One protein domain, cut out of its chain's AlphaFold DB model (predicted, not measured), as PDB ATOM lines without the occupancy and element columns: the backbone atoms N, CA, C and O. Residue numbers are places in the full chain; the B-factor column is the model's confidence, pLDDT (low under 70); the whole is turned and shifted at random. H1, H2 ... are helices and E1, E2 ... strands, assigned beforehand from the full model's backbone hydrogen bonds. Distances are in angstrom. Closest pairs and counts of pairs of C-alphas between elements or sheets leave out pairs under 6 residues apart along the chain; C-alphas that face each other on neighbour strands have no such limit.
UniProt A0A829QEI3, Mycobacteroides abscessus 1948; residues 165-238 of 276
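Overview. This is residues 165 to 238 of the 276 residues of a protein of Mycobacteroides abscessus 1948 (UniProt A0A829QEI3). A twisted sheet of three antiparallel strands has one short helix, H1, over one of its faces, and two long loops make up much of the rest. One loop, residues 186 to 199, runs from the end of E2 back to the start of H1 on the helix side of the sheet; the other, residues 209 to 230, swings out beyond the end of H1 and returns to the start of E3. The printed part has 74 residues, with E1, E2, H1 and E3 in that order along the chain and the sheet in the order E2, E1, E3. The class is mixed, helices and strands, with under half of the residues in named elements. The whole is compact, with a radius of gyration of the C-alphas of 12.0 A, and rounded, spanning 30 by 26 by 21 A.

Along the chain. E1, residues 165 to 173, is the longest strand by residues and measures 19.5 A from C-alpha 165 at (117.628, 150.462, 147.770) to C-alpha 173; it bends by 90 degrees at residue 170. E2 is residues 180 to 185, 16.9 A long. E3, residues 231 to 237, is 15.7 A long and ends with C-alpha 237 at (114.155, 152.935, 144.054). H1, residues 200 to 208, measures 12.5 A from C-alpha 200 at (101.952, 141.714, 148.838) to C-alpha 208.

Arrangement. E1 is the inner strand, and E2 and E3 are the edge strands. E1 and E2 form a hairpin, antiparallel at 167 degrees, with N 168 and O 182 within hydrogen-bond range at 2.8 A. E1 and E3 are antiparallel at 177 degrees, with N 169 and O 234 within hydrogen-bond range at 2.8 A. H1 is on the sheet at a height of 9.0 A and only just lies over E1 and E3, with 3 of its C-alphas falling on each. It runs slantwise to the strands, at 43 degrees to E1 on the local plane. The closest C-alphas of H1 and E3 are those of Leu 207 and Leu 237, 7.6 A apart; those of H1 and E1 are His 202 and Leu 173, 7.3 A apart. E2, H1 and E3 form a split strand-helix-strand unit, two strands running the same way with E1 between them in the sheet, and its crossover is right-handed. In H1 every O i to N i+4 pair is within hydrogen-bond range.

Size, cuts and confidence. The C-alphas farthest apart are those of Gly 195 and Leu 216, 33.6 A, while those of Ala 165 and Gly 238, the first and last printed, are 4.2 A apart. The printed part has no cut. The links E2 to H1 and H1 to E3 are long, and E1 to E2 is short. The mean pLDDT of the printed part is 82.5, and residues 215 to 224 are under 70.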
ATOM      1  N   ALA A 165     118.126 151.207 148.920       82.56
ATOM      2  CA  ALA A 165     117.628 150.462 147.770       82.56
ATOM      3  C   ALA A 165     116.144 150.728 147.489       82.56
ATOM      4  O   ALA A 165     115.756 150.791 146.327       82.56
ATOM      5  N   VAL A 166     115.323 150.906 148.526       86.12
ATOM      6  CA  VAL A 166     113.883 151.184 148.402       86.12
ATOM      7  C   VAL A 166     113.482 152.188 149.473       86.12
ATOM      8  O   VAL A 166     113.874 152.036 150.628       86.12
ATOM      9  N   ILE A 167     112.702 153.197 149.099       88.81
ATOM     10  CA  ILE A 167     112.143 154.195 150.015       88.81
ATOM     11  C   ILE A 167     110.660 154.345 149.686       88.81
ATOM     12  O   ILE A 167     110.327 154.716 148.562       88.81
ATOM     13  N   ALA A 168     109.784 154.052 150.641       90.81
ATOM     14  CA  ALA A 168     108.365 154.362 150.559       90.81
ATOM     15  C   ALA A 168     108.034 155.477 151.552       90.81
ATOM     16  O   ALA A 168     108.353 155.346 152.732       90.81
ATOM     17  N   ASP A 169     107.393 156.528 151.053       90.94
ATOM     18  CA  ASP A 169     106.932 157.686 151.809       90.94
ATOM     19  C   ASP A 169     105.399 157.738 151.714       90.94
ATOM     20  O   ASP A 169     104.845 157.968 150.630       90.94
ATOM     21  N   ASN A 170     104.717 157.518 152.840       92.50
ATOM     22  CA  ASN A 170     103.261 157.495 152.982       92.50
ATOM     23  C   ASN A 170     102.564 156.647 151.901       92.50
ATOM     24  O   ASN A 170     101.555 157.060 151.331       92.50
ATOM     25  N   LEU A 171     103.143 155.490 151.573       91.69
ATOM     26  CA  LEU A 171     102.674 154.625 150.496       91.69
ATOM     27  C   LEU A 171     101.416 153.879 150.932       91.69
ATOM     28  O   LEU A 171     101.418 153.168 151.936       91.69
ATOM     29  N   GLU A 172     100.363 153.982 150.134       92.31
ATOM     30  CA  GLU A 172      99.127 153.233 150.304       92.31
ATOM     31  C   GLU A 172      98.831 152.459 149.023       92.31
ATOM     32  O   GLU A 172      98.707 153.040 147.951       92.31
ATOM     33  N   LEU A 173      98.695 151.139 149.109       88.75
ATOM     34  CA  LEU A 173      98.155 150.352 148.008       88.75
ATOM     35  C   LEU A 173      96.635 150.435 148.105       88.75
ATOM     36  O   LEU A 173      96.063 149.907 149.063       88.75
ATOM     37  N   THR A 174      96.002 151.103 147.138       86.44
ATOM     38  CA  THR A 174      94.595 151.517 147.207       86.44
ATOM     39  C   THR A 174      93.685 150.349 147.596       86.44
ATOM     40  O   THR A 174      93.574 149.361 146.868       86.44
ATOM     41  N   GLY A 175      93.038 150.457 148.761       83.19
ATOM     42  CA  GLY A 175      92.105 149.446 149.274       83.19
ATOM     43  C   GLY A 175      92.743 148.152 149.800       83.19
ATOM     44  O   GLY A 175      92.017 147.211 150.114       83.19
ATOM     45  N   LEU A 176      94.074 148.081 149.901       87.25
ATOM     46  CA  LEU A 176      94.818 146.883 150.311       87.25
ATOM     47  C   LEU A 176      95.675 147.109 151.559       87.25
ATOM     48  O   LEU A 176      95.790 146.205 152.389       87.25
ATOM     49  N   THR A 177      96.276 148.290 151.708       87.31
ATOM     50  CA  THR A 177      97.088 148.647 152.881       87.31
ATOM     51  C   THR A 177      96.631 149.975 153.467       87.31
ATOM     52  O   THR A 177      95.963 150.752 152.803       87.31
ATOM     53  N   ARG A 178      96.995 150.247 154.724       89.19
ATOM     54  CA  ARG A 178      97.001 151.623 155.249       89.19
ATOM     55  C   ARG A 178      98.285 152.322 154.786       89.19
ATOM     56  O   ARG A 178      99.232 151.596 154.472       89.19
ATOM     57  N   PRO A 179      98.349 153.664 154.773       91.38
ATOM     58  CA  PRO A 179      99.586 154.376 154.473       91.38
ATOM     59  C   PRO A 179     100.729 153.938 155.391       91.38
ATOM     60  O   PRO A 179     100.535 153.794 156.603       91.38
ATOM     61  N   PHE A 180     101.909 153.705 154.818       91.94
ATOM     62  CA  PHE A 180     103.101 153.313 155.564       91.94
ATOM     63  C   PHE A 180     104.382 153.913 154.982       91.94
ATOM     64  O   PHE A 180     104.484 154.167 153.781       91.94
ATOM     65  N   ASP A 181     105.379 154.066 155.849       92.31
ATOM     66  CA  ASP A 181     106.741 154.452 155.489       92.31
ATOM     67  C   ASP A 181     107.671 153.238 155.599       92.31
ATOM     68  O   ASP A 181     107.561 152.443 156.537       92.31
ATOM     69  N   THR A 182     108.604 153.073 154.657       90.94
ATOM     70  CA  THR A 182     109.647 152.038 154.762       90.94
ATOM     71  C   THR A 182     110.938 152.453 154.071       90.94
ATOM     72  O   THR A 182     110.922 153.063 153.007       90.94
ATOM     73  N   GLU A 183     112.075 152.045 154.630       89.88
ATOM     74  CA  GLU A 183     113.396 152.251 154.034       89.88
ATOM     75  C   GLU A 183     114.166 150.925 154.042       89.88
ATOM     76  O   GLU A 183     114.369 150.336 155.102       89.88
ATOM     77  N   LEU A 184     114.574 150.440 152.865       88.44
ATOM     78  CA  LEU A 184     115.345 149.203 152.699       88.44
ATOM     79  C   LEU A 184     116.735 149.525 152.154       88.44
ATOM     80  O   LEU A 184     116.872 150.311 151.210       88.44
ATOM     81  N   TRP A 185     117.764 148.896 152.711       83.38
ATOM     82  CA  TRP A 185     119.160 149.168 152.388       83.38
ATOM     83  C   TRP A 185     119.748 148.106 151.462       83.38
ATOM     84  O   TRP A 185     119.264 146.977 151.349       83.38
ATOM     85  N   TYR A 186     120.825 148.466 150.765       81.75
ATOM     86  CA  TYR A 186     121.551 147.508 149.941       81.75
ATOM     87  C   TYR A 186     122.160 146.394 150.800       81.75
ATOM     88  O   TYR A 186     122.941 146.657 151.712       81.75
ATOM     89  N   GLY A 187     121.855 145.145 150.444       76.62
ATOM     90  CA  GLY A 187     122.309 143.954 151.164       76.62
ATOM     91  C   GLY A 187     121.288 143.404 152.161       76.62
ATOM     92  O   GLY A 187     121.473 142.278 152.632       76.62
ATOM     93  N   ASP A 188     120.200 144.133 152.422       82.62
ATOM     94  CA  ASP A 188     119.125 143.645 153.276       82.62
ATOM     95  C   ASP A 188     118.443 142.423 152.657       82.62
ATOM     96  O   ASP A 188     118.185 142.341 151.453       82.62
ATOM     97  N   ARG A 189     118.122 141.451 153.514       81.12
ATOM     98  CA  ARG A 189     117.295 140.295 153.163       81.12
ATOM     99  C   ARG A 189     115.920 140.500 153.768       81.12
ATOM    100  O   ARG A 189     115.722 140.253 154.954       81.12
ATOM    101  N   VAL A 190     114.992 140.972 152.947       85.50
ATOM    102  CA  VAL A 190     113.661 141.395 153.389       85.50
ATOM    103  C   VAL A 190     112.625 140.360 152.972       85.50
ATOM    104  O   VAL A 190     112.629 139.890 151.835       85.50
ATOM    105  N   ALA A 191     111.724 140.016 153.891       85.00
ATOM    106  CA  ALA A 191     110.568 139.169 153.624       85.00
ATOM    107  C   ALA A 191     109.284 139.994 153.773       85.00
ATOM    108  O   ALA A 191     109.069 140.623 154.807       85.00
ATOM    109  N   VAL A 192     108.421 139.976 152.753       86.31
ATOM    110  CA  VAL A 192     107.104 140.629 152.792       86.31
ATOM    111  C   VAL A 192     106.065 139.600 153.233       86.31
ATOM    112  O   VAL A 192     105.788 138.641 152.514       86.31
ATOM    113  N   LEU A 193     105.500 139.791 154.425       84.81
ATOM    114  CA  LEU A 193     104.561 138.863 155.058       84.81
ATOM    115  C   LEU A 193     103.162 139.480 155.171       84.81
ATOM    116  O   LEU A 193     103.003 140.696 155.217       84.81
ATOM    117  N   GLY A 194     102.137 138.630 155.210       83.19
ATOM    118  CA  GLY A 194     100.733 139.037 155.301       83.19
ATOM    119  C   GLY A 194      99.800 137.927 154.829       83.19
ATOM    120  O   GLY A 194     100.255 136.987 154.173       83.19
ATOM    121  N   GLY A 195      98.510 138.029 155.144       81.81
ATOM    122  CA  GLY A 195      97.488 137.102 154.645       81.81
ATOM    123  C   GLY A 195      97.295 137.198 153.130       81.81
ATOM    124  O   GLY A 195      97.861 138.065 152.449       81.81
ATOM    125  N   ASN A 196      96.516 136.291 152.557       81.06
ATOM    126  CA  ASN A 196      96.142 136.416 151.149       81.06
ATOM    127  C   ASN A 196      95.282 137.662 150.916       81.06
ATOM    128  O   ASN A 196      94.448 138.020 151.741       81.06
ATOM    129  N   GLY A 197      95.522 138.350 149.798       82.38
ATOM    130  CA  GLY A 197      94.803 139.580 149.460       82.38
ATOM    131  C   GLY A 197      95.284 140.849 150.174       82.38
ATOM    132  O   GLY A 197      94.777 141.915 149.871       82.38
ATOM    133  N   THR A 198      96.305 140.805 151.040       85.31
ATOM    134  CA  THR A 198      96.795 142.007 151.760       85.31
ATOM    135  C   THR A 198      97.715 142.921 150.933       85.31
ATOM    136  O   THR A 198      98.461 143.717 151.491       85.31
ATOM    137  N   GLY A 199      97.762 142.765 149.605       85.06
ATOM    138  CA  GLY A 199      98.558 143.630 148.722       85.06
ATOM    139  C   GLY A 199     100.037 143.272 148.521       85.06
ATOM    140  O   GLY A 199     100.731 143.996 147.815       85.06
ATOM    141  N   LYS A 200     100.537 142.130 149.018       89.69
ATOM    142  CA  LYS A 200     101.952 141.714 148.838       89.69
ATOM    143  C   LYS A 200     102.404 141.704 147.368       89.69
ATOM    144  O   LYS A 200     103.425 142.288 147.019       89.69
ATOM    145  N   SER A 201     101.618 141.081 146.487       86.25
ATOM    146  CA  SER A 201     101.924 141.018 145.049       86.25
ATOM    147  C   SER A 201     101.739 142.364 144.343       86.25
ATOM    148  O   SER A 201     102.351 142.592 143.307       86.25
ATOM    149  N   HIS A 202     100.900 143.258 144.878       88.44
ATOM    150  CA  HIS A 202     100.779 144.636 144.384       88.44
ATOM    151  C   HIS A 202     102.036 145.437 144.741       88.44
ATOM    152  O   HIS A 202     102.603 146.085 143.870       88.44
ATOM    153  N   PHE A 203     102.540 145.304 145.970       88.62
ATOM    154  CA  PHE A 203     103.796 145.926 146.390       88.62
ATOM    155  C   PHE A 203     104.988 145.476 145.531       88.62
ATOM    156  O   PHE A 203     105.732 146.305 145.014       88.62
ATOM    157  N   LEU A 204     105.146 144.162 145.320       88.75
ATOM    158  CA  LEU A 204     106.235 143.623 144.495       88.75
ATOM    159  C   LEU A 204     106.122 144.033 143.020       88.75
ATOM    160  O   LEU A 204     107.141 144.292 142.387       88.75
ATOM    161  N   ARG A 205     104.901 144.123 142.478       87.44
ATOM    162  CA  ARG A 205     104.681 144.652 141.124       87.44
ATOM    163  C   ARG A 205     105.057 146.122 141.025       87.44
ATOM    164  O   ARG A 205     105.751 146.480 140.085       87.44
ATOM    165  N   LEU A 206     104.677 146.942 142.005       86.50
ATOM    166  CA  LEU A 206     105.041 148.357 142.018       86.50
ATOM    167  C   LEU A 206     106.567 148.550 142.059       86.50
ATOM    168  O   LEU A 206     107.099 149.390 141.340       86.50
ATOM    169  N   LEU A 207     107.284 147.724 142.830       86.75
ATOM    170  CA  LEU A 207     108.750 147.682 142.797       86.75
ATOM    171  C   LEU A 207     109.286 147.273 141.417       86.75
ATOM    172  O   LEU A 207     110.233 147.879 140.929       86.75
ATOM    173  N   ALA A 208     108.681 146.269 140.776       82.69
ATOM    174  CA  ALA A 208     109.082 145.812 139.445       82.69
ATOM    175  C   ALA A 208     108.809 146.849 138.341       82.69
ATOM    176  O   ALA A 208     109.549 146.889 137.362       82.69
ATOM    177  N   CYS A 209     107.790 147.699 138.502       81.94
ATOM    178  CA  CYS A 209     107.511 148.843 137.628       81.94
ATOM    179  C   CYS A 209     108.526 149.989 137.775       81.94
ATOM    180  O   CYS A 209     108.461 150.943 137.005       81.94
ATOM    181  N   GLY A 210     109.435 149.920 138.754       79.19
ATOM    182  CA  GLY A 210     110.404 150.976 139.039       79.19
ATOM    183  C   GLY A 210     109.949 151.989 140.101       79.19
ATOM    184  O   GLY A 210     110.657 152.959 140.360       79.19
ATOM    185  N   GLY A 211     108.802 151.763 140.754       84.56
ATOM    186  CA  GLY A 211     108.213 152.671 141.745       84.56
ATOM    187  C   GLY A 211     107.073 153.534 141.191       84.56
ATOM    188  O   GLY A 211     106.441 153.182 140.199       84.56
ATOM    189  N   THR A 212     106.780 154.648 141.870       83.88
ATOM    190  CA  THR A 212     105.660 155.554 141.532       83.88
ATOM    191  C   THR A 212     105.925 156.395 140.283       83.88
ATOM    192  O   THR A 212     105.013 156.640 139.502       83.88
ATOM    193  N   ASP A 213     107.165 156.850 140.112       79.25
ATOM    194  CA  ASP A 213     107.603 157.703 139.002       79.25
ATOM    195  C   ASP A 213     109.013 157.253 138.582       79.25
ATOM    196  O   ASP A 213     110.007 157.775 139.101       79.25
ATOM    197  N   PRO A 214     109.115 156.173 137.784       77.81
ATOM    198  CA  PRO A 214     110.388 155.531 137.484       77.81
ATOM    199  C   PRO A 214     111.245 156.370 136.530       77.81
ATOM    200  O   PRO A 214     110.783 156.828 135.484       77.81
ATOM    201  N   GLU A 215     112.535 156.517 136.848       69.38
ATOM    202  CA  GLU A 215     113.518 157.054 135.897       69.38
ATOM    203  C   GLU A 215     113.759 156.052 134.741       69.38
ATOM    204  O   GLU A 215     113.485 154.857 134.863       69.38
ATOM    205  N   LEU A 216     114.293 156.512 133.599       68.06
ATOM    206  CA  LEU A 216     114.520 155.670 132.405       68.06
ATOM    207  C   LEU A 216     115.364 154.411 132.678       68.06
ATOM    208  O   LEU A 216     115.187 153.397 132.008       68.06
ATOM    209  N   ASP A 217     116.284 154.468 133.641       65.69
ATOM    210  CA  ASP A 217     117.143 153.357 134.067       65.69
ATOM    211  C   ASP A 217     116.486 152.423 135.104       65.69
ATOM    212  O   ASP A 217     117.061 151.387 135.445       65.69
ATOM    213  N   GLN A 218     115.289 152.774 135.582       66.44
ATOM    214  CA  GLN A 218     114.479 152.031 136.556       66.44
ATOM    215  C   GLN A 218     113.267 151.350 135.913       66.44
ATOM    216  O   GLN A 218     112.550 150.610 136.587       66.44
ATOM    217  N   LEU A 219     113.035 151.588 134.620       66.06
ATOM    218  CA  LEU A 219     111.980 150.917 133.875       66.06
ATOM    219  C   LEU A 219     112.238 149.400 133.804       66.06
ATOM    220  O   LEU A 219     113.396 148.966 133.776       66.06
ATOM    221  N   PRO A 220     111.173 148.580 133.740       63.06
ATOM    222  CA  PRO A 220     111.303 147.137 133.599       63.06
ATOM    223  C   PRO A 220     112.169 146.778 132.385       63.06
ATOM    224  O   PRO A 220     111.928 147.253 131.275       63.06
ATOM    225  N   VAL A 221     113.167 145.917 132.582       59.53
ATOM    226  CA  VAL A 221     114.006 145.394 131.496       59.53
ATOM    227  C   VAL A 221     113.512 143.996 131.126       59.53
ATOM    228  O   VAL A 221     113.593 143.078 131.938       59.53
ATOM    229  N   GLY A 222     113.023 143.822 129.897       63.28
ATOM    230  CA  GLY A 222     112.558 142.537 129.360       63.28
ATOM    231  C   GLY A 222     111.176 142.619 128.707       63.28
ATOM    232  O   GLY A 222     110.562 143.680 128.664       63.28
ATOM    233  N   ASP A 223     110.683 141.482 128.215       59.03
ATOM    234  CA  ASP A 223     109.424 141.399 127.452       59.03
ATOM    235  C   ASP A 223     108.161 141.465 128.335       59.03
ATOM    236  O   ASP A 223     107.041 141.537 127.833       59.03
ATOM    237  N   MET A 224     108.325 141.426 129.661       59.53
ATOM    238  CA  MET A 224     107.230 141.483 130.630       59.53
ATOM    239  C   MET A 224     107.100 142.890 131.211       59.53
ATOM    240  O   MET A 224     107.890 143.294 132.063       59.53
ATOM    241  N   ILE A 225     106.060 143.604 130.786       70.12
ATOM    242  CA  ILE A 225     105.649 144.882 131.370       70.12
ATOM    243  C   ILE A 225     104.603 144.570 132.453       70.12
ATOM    244  O   ILE A 225     103.528 144.070 132.115       70.12
ATOM    245  N   PRO A 226     104.888 144.802 133.746       75.88
ATOM    246  CA  PRO A 226     103.914 144.543 134.798       75.88
ATOM    247  C   PRO A 226     102.724 145.502 134.684       75.88
ATOM    248  O   PRO A 226     102.887 146.665 134.314       75.88
ATOM    249  N   GLU A 227     101.529 145.030 135.043       79.75
ATOM    250  CA  GLU A 227     100.346 145.891 135.126       79.75
ATOM    251  C   GLU A 227     100.553 147.023 136.148       79.75
ATOM    252  O   GLU A 227     101.021 146.746 137.262       79.75
ATOM    253  N   PRO A 228     100.161 148.270 135.818       81.44
ATOM    254  CA  PRO A 228     100.197 149.380 136.758       81.44
ATOM    255  C   PRO A 228      99.392 149.077 138.022       81.44
ATOM    256  O   PRO A 228      98.297 148.517 137.976       81.44
ATOM    257  N   VAL A 229      99.937 149.474 139.166       85.56
ATOM    258  CA  VAL A 229      99.308 149.277 140.472       85.56
ATOM    259  C   VAL A 229      98.737 150.608 140.937       85.56
ATOM    260  O   VAL A 229      99.482 151.576 141.057       85.56
ATOM    261  N   ASN A 230      97.439 150.660 141.237       88.38
ATOM    262  CA  ASN A 230      96.834 151.834 141.870       88.38
ATOM    263  C   ASN A 230      97.369 151.979 143.299       88.38
ATOM    264  O   ASN A 230      97.308 151.031 144.091       88.38
ATOM    265  N   HIS A 231      97.934 153.143 143.594       89.00
ATOM    266  CA  HIS A 231      98.527 153.460 144.883       89.00
ATOM    267  C   HIS A 231      98.549 154.974 145.106       89.00
ATOM    268  O   HIS A 231      98.599 155.742 144.146       89.00
ATOM    269  N   ASP A 232      98.568 155.374 146.372       87.81
ATOM    270  CA  ASP A 232      98.793 156.742 146.830       87.81
ATOM    271  C   ASP A 232     100.144 156.835 147.558       87.81
ATOM    272  O   ASP A 232     100.718 155.825 147.972       87.81
ATOM    273  N   GLY A 233     100.684 158.046 147.708       88.56
ATOM    274  CA  GLY A 233     102.019 158.259 148.281       88.56
ATOM    275  C   GLY A 233     103.147 158.107 147.260       88.56
ATOM    276  O   GLY A 233     102.946 158.314 146.064       88.56
ATOM    277  N   ARG A 234     104.372 157.819 147.723       88.44
ATOM    278  CA  ARG A 234     105.541 157.658 146.839       88.44
ATOM    279  C   ARG A 234     106.363 156.425 147.187       88.44
ATOM    280  O   ARG A 234     106.713 156.215 148.340       88.44
ATOM    281  N   LEU A 235     106.772 155.684 146.162       89.06
ATOM    282  CA  LEU A 235     107.788 154.637 146.226       89.06
ATOM    283  C   LEU A 235     108.931 154.976 145.267       89.06
ATOM    284  O   LEU A 235     108.707 155.167 144.071       89.06
ATOM    285  N   ARG A 236     110.155 155.038 145.791       86.88
ATOM    286  CA  ARG A 236     111.382 155.342 145.049       86.88
ATOM    287  C   ARG A 236     112.378 154.198 145.172       86.88
ATOM    288  O   ARG A 236     112.597 153.675 146.267       86.88
ATOM    289  N   LEU A 237     113.031 153.862 144.065       83.19
ATOM    290  CA  LEU A 237     114.155 152.935 144.054       83.19
ATOM    291  C   LEU A 237     115.484 153.689 144.166       83.19
ATOM    292  O   LEU A 237     115.652 154.805 143.675       83.19
ATOM    293  N   GLY A 238     116.446 153.075 144.844       71.50
ATOM    294  CA  GLY A 238     117.805 153.579 144.950       71.50
ATOM    295  C   GLY A 238     118.519 153.547 143.605       71.50
ATOM    296  O   GLY A 238     118.588 152.496 142.975       71.50
TER     297      GLY A 238